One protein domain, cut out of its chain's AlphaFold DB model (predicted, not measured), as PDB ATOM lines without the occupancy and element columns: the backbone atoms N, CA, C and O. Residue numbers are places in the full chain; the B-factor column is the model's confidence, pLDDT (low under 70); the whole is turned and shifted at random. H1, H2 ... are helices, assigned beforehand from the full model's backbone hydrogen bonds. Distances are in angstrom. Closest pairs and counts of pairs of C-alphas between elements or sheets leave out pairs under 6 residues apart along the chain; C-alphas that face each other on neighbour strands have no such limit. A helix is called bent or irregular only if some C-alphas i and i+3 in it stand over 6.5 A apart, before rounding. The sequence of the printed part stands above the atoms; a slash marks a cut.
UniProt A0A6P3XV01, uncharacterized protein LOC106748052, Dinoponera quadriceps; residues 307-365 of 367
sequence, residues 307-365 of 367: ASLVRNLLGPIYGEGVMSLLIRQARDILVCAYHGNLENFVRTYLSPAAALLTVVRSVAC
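AT A GLANCE: This is residues 307 to 365 of the 367 residues of the protein "uncharacterized protein LOC106748052" of Dinoponera quadriceps (UniProt A0A6P3XV01). Two long helices, H2 and H3, form a helical hairpin spread open like a V, meeting near the end of H2 and the beginning of H3, and the shorter H1 sits at the opening of the V, packing on both and running beside H3. The three helix centres make a triangle, and the length of H3 lies along the longer dimension of the whole. The printed part has 59 residues, with three named helices in the order H1, H2, H3 and no named strand, and its class is all helix. It is compact, with a radius of gyration of the C-alphas of 11.5 A, and elongated in outline, with spans of 36 by 23 by 15 A.

HOW THE PARTS SIT: H1, residues 307 to 318, touches H2, residues 320 to 338, with 10 pairs of C-alphas within 8 A. The closest C-alphas of H1 and H2 are those of Ala 307 and Ile 327, 5.8 A apart. The two run opposite ways at a steep tilt of 57 degrees, and their centres are 10.8 A apart. H1 also touches H3, residues 342 to 363, and here the closest C-alphas are those of Leu 313 and Ala 354, 5.9 A apart. H1 and H3 run the same way at a shallow tilt of 16 degrees, with 10.6 A from centre to centre. H2 and H3 form a helical hairpin: they touch and run opposite ways at a steep tilt of 42 degrees. H2 touches H3 with residues 334 to 338 alone, and H3 touches H2 with residues 342 to 345 alone. The closest C-alphas of this pair are those of Tyr 338 and Phe 345, 6.1 A apart, while the centres of H2 and H3 are 13.6 A apart. Of the three pairs of helices 1 is at a shallow tilt, and the helix packing is mostly crossed, with helices at steep angles to each other, but only just. Of the O i to N i+4 backbone pairs, 6 of 8 are within hydrogen-bond range in H1, 13 of 15 in H2 and 16 of 18 in H3.

IN THESE COORDINATES: H1 begins at C-alpha 307, at (-50.206, 39.276, 21.535), and is 14.4 A long from first to last C-alpha. It is irregular, but only just: C-alphas 313 and 316 are 6.9 A apart. Gly 319 is the one residue between H1 and H2. H2 measures 25.0 A from its first C-alpha, at (-59.447, 40.538, 14.902), to its last, Tyr 338. H2 is irregular, with C-alphas 321 and 324 standing 7.5 A apart. Residues 339 to 341 follow, and H3 then runs 29.8 A from Leu 342 to Val 363, whose C-alpha is at (-59.972, 61.460, 8.939). H3 is the longest helix, with 22 residues; it is irregular, with C-alphas 348 and 351 being 7.1 A apart, and has a kink of 31 degrees near residue 349.

THE WHOLE: The two C-alphas farthest apart are those of His 339, in the link from H2 to H3, and Cys 365, the last printed residue, at 36.3 A. The C-alphas of Ala 307 and Cys 365, the first and last printed residues, are 26.9 A apart. The links from H1 to H2 and from H2 to H3 are both tight. The printed part has no cut. The mean pLDDT of the printed part of this predicted model is 94.5, and no printed residue is under 70.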
ATOM      1  N   ALA A 307     -49.002  39.423  22.338       94.19
ATOM      2  CA  ALA A 307     -50.206  39.276  21.535       94.19
ATOM      3  C   ALA A 307     -51.406  40.101  22.045       94.19
ATOM      4  O   ALA A 307     -52.136  40.645  21.218       94.19
ATOM      5  N   SER A 308     -51.629  40.219  23.362       94.06
ATOM      6  CA  SER A 308     -52.696  41.077  23.900       94.06
ATOM      7  C   SER A 308     -52.346  42.554  23.741       94.06
ATOM      8  O   SER A 308     -53.209  43.343  23.381       94.06
ATOM      9  N   LEU A 309     -51.076  42.933  23.904       94.44
ATOM     10  CA  LEU A 309     -50.637  44.314  23.688       94.44
ATOM     11  C   LEU A 309     -50.849  44.780  22.235       94.44
ATOM     12  O   LEU A 309     -51.388  45.863  22.002       94.44
ATOM     13  N   VAL A 310     -50.482  43.952  21.252       94.81
ATOM     14  CA  VAL A 310     -50.738  44.254  19.832       94.81
ATOM     15  C   VAL A 310     -52.242  44.316  19.538       94.81
ATOM     16  O   VAL A 310     -52.664  45.215  18.813       94.81
ATOM     17  N   ARG A 311     -53.065  43.441  20.136       94.62
ATOM     18  CA  ARG A 311     -54.534  43.522  20.015       94.62
ATOM     19  C   ARG A 311     -55.114  44.792  20.621       94.62
ATOM     20  O   ARG A 311     -55.919  45.437  19.965       94.62
ATOM     21  N   ASN A 312     -54.692  45.190  21.816       93.94
ATOM     22  CA  ASN A 312     -55.233  46.376  22.483       93.94
ATOM     23  C   ASN A 312     -54.949  47.663  21.684       93.94
ATOM     24  O   ASN A 312     -55.782  48.563  21.662       93.94
ATOM     25  N   LEU A 313     -53.803  47.735  20.996       93.69
ATOM     26  CA  LEU A 313     -53.404  48.896  20.192       93.69
ATOM     27  C   LEU A 313     -53.912  48.867  18.737       93.69
ATOM     28  O   LEU A 313     -54.320  49.904  18.220       93.69
ATOM     29  N   LEU A 314     -53.856  47.718  18.048       94.19
ATOM     30  CA  LEU A 314     -54.175  47.611  16.612       94.19
ATOM     31  C   LEU A 314     -55.507  46.893  16.330       94.19
ATOM     32  O   LEU A 314     -56.091  47.102  15.267       94.19
ATOM     33  N   GLY A 315     -56.015  46.087  17.263       93.31
ATOM     34  CA  GLY A 315     -57.303  45.389  17.166       93.31
ATOM     35  C   GLY A 315     -58.482  46.324  16.889       93.31
ATOM     36  O   GLY A 315     -59.202  46.074  15.921       93.31
ATOM     37  N   PRO A 316     -58.645  47.447  17.621       93.19
ATOM     38  CA  PRO A 316     -59.691  48.426  17.330       93.19
ATOM     39  C   PRO A 316     -59.619  49.009  15.915       93.19
ATOM     40  O   PRO A 316     -60.655  49.363  15.359       93.19
ATOM     41  N   ILE A 317     -58.414  49.123  15.339       92.69
ATOM     42  CA  ILE A 317     -58.145  49.784  14.051       92.69
ATOM     43  C   ILE A 317     -58.378  48.831  12.868       92.69
ATOM     44  O   ILE A 317     -58.942  49.244  11.858       92.69
ATOM     45  N   TYR A 318     -57.942  47.572  12.987       90.94
ATOM     46  CA  TYR A 318     -57.917  46.601  11.881       90.94
ATOM     47  C   TYR A 318     -58.914  45.435  12.015       90.94
ATOM     48  O   TYR A 318     -59.159  44.742  11.027       90.94
ATOM     49  N   GLY A 319     -59.475  45.198  13.205       91.12
ATOM     50  CA  GLY A 319     -60.305  44.028  13.513       91.12
ATOM     51  C   GLY A 319     -59.506  42.739  13.765       91.12
ATOM     52  O   GLY A 319     -58.358  42.590  13.339       91.12
ATOM     53  N   GLU A 320     -60.122  41.775  14.461       91.75
ATOM     54  CA  GLU A 320     -59.447  40.538  14.902       91.75
ATOM     55  C   GLU A 320     -59.004  39.639  13.731       91.75
ATOM     56  O   GLU A 320     -57.976  38.970  13.826       91.75
ATOM     57  N   GLY A 321     -59.707  39.676  12.589       92.50
ATOM     58  CA  GLY A 321     -59.438  38.814  11.426       92.50
ATOM     59  C   GLY A 321     -58.030  38.930  10.820       92.50
ATOM     60  O   GLY A 321     -57.602  38.031  10.102       92.50
ATOM     61  N   VAL A 322     -57.281  39.997  11.131       95.06
ATOM     62  CA  VAL A 322     -55.869  40.164  10.729       95.06
ATOM     63  C   VAL A 322     -54.893  40.243  11.913       95.06
ATOM     64  O   VAL A 322     -53.690  40.427  11.703       95.06
ATOM     65  N   MET A 323     -55.359  40.067  13.156       94.44
ATOM     66  CA  MET A 323     -54.501  40.163  14.344       94.44
ATOM     67  C   MET A 323     -53.417  39.088  14.376       94.44
ATOM     68  O   MET A 323     -52.280  39.399  14.709       94.44
ATOM     69  N   SER A 324     -53.696  37.856  13.943       94.81
ATOM     70  CA  SER A 324     -52.680  36.791  13.856       94.81
ATOM     71  C   SER A 324     -51.483  37.172  12.965       94.81
ATOM     72  O   SER A 324     -50.333  36.865  13.293       94.81
ATOM     73  N   LEU A 325     -51.734  37.896  11.868       96.00
ATOM     74  CA  LEU A 325     -50.706  38.403  10.959       96.00
ATOM     75  C   LEU A 325     -49.979  39.624  11.540       96.00
ATOM     76  O   LEU A 325     -48.752  39.681  11.476       96.00
ATOM     77  N   LEU A 326     -50.708  40.579  12.126       95.81
ATOM     78  CA  LEU A 326     -50.114  41.786  12.711       95.81
ATOM     79  C   LEU A 326     -49.295  41.479  13.975       95.81
ATOM     80  O   LEU A 326     -48.213  42.036  14.131       95.81
ATOM     81  N   ILE A 327     -49.722  40.529  14.814       95.56
ATOM     82  CA  ILE A 327     -48.929  40.000  15.939       95.56
ATOM     83  C   ILE A 327     -47.631  39.367  15.425       95.56
ATOM     84  O   ILE A 327     -46.575  39.592  16.012       95.56
ATOM     85  N   ARG A 328     -47.669  38.606  14.322       97.12
ATOM     86  CA  ARG A 328     -46.455  38.016  13.739       97.12
ATOM     87  C   ARG A 328     -45.508  39.091  13.204       97.12
ATOM     88  O   ARG A 328     -44.380  39.157  13.671       97.12
ATOM     89  N   GLN A 329     -45.985  40.008  12.360       96.25
ATOM     90  CA  GLN A 329     -45.161  41.112  11.842       96.25
ATOM     91  C   GLN A 329     -44.577  41.986  12.962       96.25
ATOM     92  O   GLN A 329     -43.402  42.343  12.923       96.25
ATOM     93  N   ALA A 330     -45.367  42.306  13.990       96.31
ATOM     94  CA  ALA A 330     -44.897  43.064  15.144       96.31
ATOM     95  C   ALA A 330     -43.817  42.295  15.932       96.31
ATOM     96  O   ALA A 330     -42.843  42.904  16.374       96.31
ATOM     97  N   ARG A 331     -43.948  40.966  16.077       96.50
ATOM     98  CA  ARG A 331     -42.939  40.104  16.718       96.50
ATOM     99  C   ARG A 331     -41.651  40.045  15.897       96.50
ATOM    100  O   ARG A 331     -40.572  40.163  16.470       96.50
ATOM    101  N   ASP A 332     -41.762  39.914  14.579       97.69
ATOM    102  CA  ASP A 332     -40.614  39.878  13.670       97.69
ATOM    103  C   ASP A 332     -39.815  41.193  13.760       97.69
ATOM    104  O   ASP A 332     -38.588  41.176  13.846       97.69
ATOM    105  N   ILE A 333     -40.496  42.345  13.851       96.50
ATOM    106  CA  ILE A 333     -39.857  43.656  14.068       96.50
ATOM    107  C   ILE A 333     -39.239  43.753  15.472       96.50
ATOM    108  O   ILE A 333     -38.098  44.199  15.601       96.50
ATOM    109  N   LEU A 334     -39.950  43.324  16.520       96.75
ATOM    110  CA  LEU A 334     -39.446  43.299  17.899       96.75
ATOM    111  C   LEU A 334     -38.137  42.496  18.013       96.75
ATOM    112  O   LEU A 334     -37.198  42.942  18.670       96.75
ATOM    113  N   VAL A 335     -38.047  41.334  17.363       96.81
ATOM    114  CA  VAL A 335     -36.840  40.494  17.386       96.81
ATOM    115  C   VAL A 335     -35.741  41.073  16.490       96.81
ATOM    116  O   VAL A 335     -34.621  41.276  16.956       96.81
ATOM    117  N   CYS A 336     -36.038  41.387  15.226       97.44
ATOM    118  CA  CYS A 336     -35.011  41.745  14.243       97.44
ATOM    119  C   CYS A 336     -34.499  43.191  14.353       97.44
ATOM    120  O   CYS A 336     -33.348  43.441  14.007       97.44
ATOM    121  N   ALA A 337     -35.323  44.139  14.819       96.44
ATOM    122  CA  ALA A 337     -34.970  45.564  14.898       96.44
ATOM    123  C   ALA A 337     -34.850  46.110  16.333       96.44
ATOM    124  O   ALA A 337     -34.292  47.190  16.519       96.44
ATOM    125  N   TYR A 338     -35.360  45.388  17.339       96.44
ATOM    126  CA  TYR A 338     -35.282  45.779  18.758       96.44
ATOM    127  C   TYR A 338     -34.672  44.693  19.657       96.44
ATOM    128  O   TYR A 338     -34.625  44.868  20.873       96.44
ATOM    129  N   HIS A 339     -34.192  43.584  19.081       96.19
ATOM    130  CA  HIS A 339     -33.502  42.493  19.783       96.19
ATOM    131  C   HIS A 339     -34.286  41.917  20.978       96.19
ATOM    132  O   HIS A 339     -33.706  41.491  21.972       96.19
ATOM    133  N   GLY A 340     -35.622  41.922  20.896       93.75
ATOM    134  CA  GLY A 340     -36.513  41.469  21.967       93.75
ATOM    135  C   GLY A 340     -36.818  42.514  23.049       93.75
ATOM    136  O   GLY A 340     -37.618  42.230  23.939       93.75
ATOM    137  N   ASN A 341     -36.256  43.728  22.980       94.81
ATOM    138  CA  ASN A 341     -36.559  44.805  23.925       94.81
ATOM    139  C   ASN A 341     -37.972  45.369  23.682       94.81
ATOM    140  O   ASN A 341     -38.182  46.282  22.875       94.81
ATOM    141  N   LEU A 342     -38.940  44.798  24.402       94.75
ATOM    142  CA  LEU A 342     -40.358  45.132  24.298       94.75
ATOM    143  C   LEU A 342     -40.636  46.604  24.613       94.75
ATOM    144  O   LEU A 342     -41.353  47.262  23.867       94.75
ATOM    145  N   GLU A 343     -40.055  47.137  25.682       94.56
ATOM    146  CA  GLU A 343     -40.318  48.501  26.143       94.56
ATOM    147  C   GLU A 343     -39.882  49.547  25.105       94.56
ATOM    148  O   GLU A 343     -40.640  50.457  24.761       94.56
ATOM    149  N   ASN A 344     -38.694  49.374  24.514       95.50
ATOM    150  CA  ASN A 344     -38.194  50.277  23.483       95.50
ATOM    151  C   ASN A 344     -38.960  50.132  22.153       95.50
ATOM    152  O   ASN A 344     -39.223  51.137  21.486       95.50
ATOM    153  N   PHE A 345     -39.371  48.910  21.788       96.62
ATOM    154  CA  PHE A 345     -40.261  48.659  20.647       96.62
ATOM    155  C   PHE A 345     -41.622  49.348  20.822       96.62
ATOM    156  O   PHE A 345     -42.108  50.013  19.907       96.62
ATOM    157  N   VAL A 346     -42.229  49.245  22.005       95.25
ATOM    158  CA  VAL A 346     -43.533  49.851  22.296       95.25
ATOM    159  C   VAL A 346     -43.432  51.372  22.266       95.25
ATOM    160  O   VAL A 346     -44.134  52.019  21.488       95.25
ATOM    161  N   ARG A 347     -42.487  51.940  23.024       95.56
ATOM    162  CA  ARG A 347     -42.295  53.390  23.151       95.56
ATOM    163  C   ARG A 347     -41.896  54.073  21.839       95.56
ATOM    164  O   ARG A 347     -42.330  55.191  21.592       95.56
ATOM    165  N   THR A 348     -41.067  53.437  21.004       96.69
ATOM    166  CA  THR A 348     -40.485  54.084  19.805       96.69
ATOM    167  C   THR A 348     -41.015  53.562  18.468       96.69
ATOM    168  O   THR A 348     -40.588  54.045  17.416       96.69
ATOM    169  N   TYR A 349     -41.937  52.595  18.471       95.44
ATOM    170  CA  TYR A 349     -42.586  52.098  17.255       95.44
ATOM    171  C   TYR A 349     -44.074  51.807  17.452       95.44
ATOM    172  O   TYR A 349     -44.880  52.432  16.770       95.44
ATOM    173  N   LEU A 350     -44.455  50.905  18.364       95.06
ATOM    174  CA  LEU A 350     -45.829  50.388  18.399       95.06
ATOM    175  C   LEU A 350     -46.857  51.451  18.822       95.06
ATOM    176  O   LEU A 350     -47.843  51.644  18.113       95.06
ATOM    177  N   SER A 351     -46.617  52.177  19.919       95.06
ATOM    178  CA  SER A 351     -47.539  53.224  20.385       95.06
ATOM    179  C   SER A 351     -47.581  54.441  19.443       95.06
ATOM    180  O   SER A 351     -48.686  54.864  19.102       95.06
ATOM    181  N   PRO A 352     -46.446  54.967  18.922       96.44
ATOM    182  CA  PRO A 352     -46.475  55.996  17.877       96.44
ATOM    183  C   PRO A 352     -47.196  55.556  16.594       96.44
ATOM    184  O   PRO A 352     -47.940  56.341  16.013       96.44
ATOM    185  N   ALA A 353     -47.014  54.305  16.150       95.25
ATOM    186  CA  ALA A 353     -47.704  53.788  14.970       95.25
ATOM    187  C   ALA A 353     -49.218  53.671  15.201       95.25
ATOM    188  O   ALA A 353     -49.987  54.083  14.338       95.25
ATOM    189  N   ALA A 354     -49.648  53.170  16.363       94.81
ATOM    190  CA  ALA A 354     -51.063  53.093  16.720       94.81
ATOM    191  C   ALA A 354     -51.719  54.485  16.754       94.81
ATOM    192  O   ALA A 354     -52.761  54.669  16.133       94.81
ATOM    193  N   ALA A 355     -51.075  55.477  17.381       94.69
ATOM    194  CA  ALA A 355     -51.580  56.852  17.452       94.69
ATOM    195  C   ALA A 355     -51.677  57.542  16.076       94.69
ATOM    196  O   ALA A 355     -52.627  58.273  15.811       94.69
ATOM    197  N   LEU A 356     -50.731  57.286  15.162       95.31
ATOM    198  CA  LEU A 356     -50.842  57.767  13.779       95.31
ATOM    199  C   LEU A 356     -51.982  57.070  13.021       95.31
ATOM    200  O   LEU A 356     -52.665  57.698  12.217       95.31
ATOM    201  N   LEU A 357     -52.200  55.776  13.269       93.38
ATOM    202  CA  LEU A 357     -53.227  54.989  12.588       93.38
ATOM    203  C   LEU A 357     -54.648  55.270  13.101       93.38
ATOM    204  O   LEU A 357     -55.585  55.167  12.310       93.38
ATOM    205  N   THR A 358     -54.834  55.675  14.362       93.38
ATOM    206  CA  THR A 358     -56.137  56.165  14.847       93.38
ATOM    207  C   THR A 358     -56.507  57.507  14.218       93.38
ATOM    208  O   THR A 358     -57.634  57.646  13.756       93.38
ATOM    209  N   VAL A 359     -55.561  58.450  14.105       93.94
ATOM    210  CA  VAL A 359     -55.781  59.747  13.427       93.94
ATOM    211  C   VAL A 359     -56.056  59.561  11.932       93.94
ATOM    212  O   VAL A 359     -56.999  60.135  11.397       93.94
ATOM    213  N   VAL A 360     -55.292  58.704  11.245       93.25
ATOM    214  CA  VAL A 360     -55.566  58.367   9.833       93.25
ATOM    215  C   VAL A 360     -56.943  57.714   9.667       93.25
ATOM    216  O   VAL A 360     -57.580  57.908   8.636       93.25
ATOM    217  N   ARG A 361     -57.422  56.961  10.667       90.94
ATOM    218  CA  ARG A 361     -58.757  56.360  10.632       90.94
ATOM    219  C   ARG A 361     -59.876  57.374  10.860       90.94
ATOM    220  O   ARG A 361     -60.867  57.259  10.153       90.94
ATOM    221  N   SER A 362     -59.758  58.320  11.798       90.75
ATOM    222  CA  SER A 362     -60.826  59.312  12.019       90.75
ATOM    223  C   SER A 362     -61.034  60.170  10.771       90.75
ATOM    224  O   SER A 362     -62.133  60.190  10.229       90.75
ATOM    225  N   VAL A 363     -59.945  60.698  10.201       93.38
ATOM    226  CA  VAL A 363     -59.972  61.460   8.939       93.38
ATOM    227  C   VAL A 363     -60.560  60.638   7.780       93.38
ATOM    228  O   VAL A 363     -61.277  61.181   6.951       93.38
ATOM    229  N   ALA A 364     -60.312  59.324   7.730       89.62
ATOM    230  CA  ALA A 364     -60.878  58.415   6.723       89.62
ATOM    231  C   ALA A 364     -62.271  57.843   7.080       89.62
ATOM    232  O   ALA A 364     -62.718  56.880   6.455       89.62
ATOM    233  N   CYS A 365     -62.926  58.368   8.118       84.56
ATOM    234  CA  CYS A 365     -64.321  58.093   8.489       84.56
ATOM    235  C   CYS A 365     -65.159  59.384   8.599       84.56
ATOM    236  O   CYS A 365     -66.370  59.306   8.780       84.56
TER     237      CYS A 365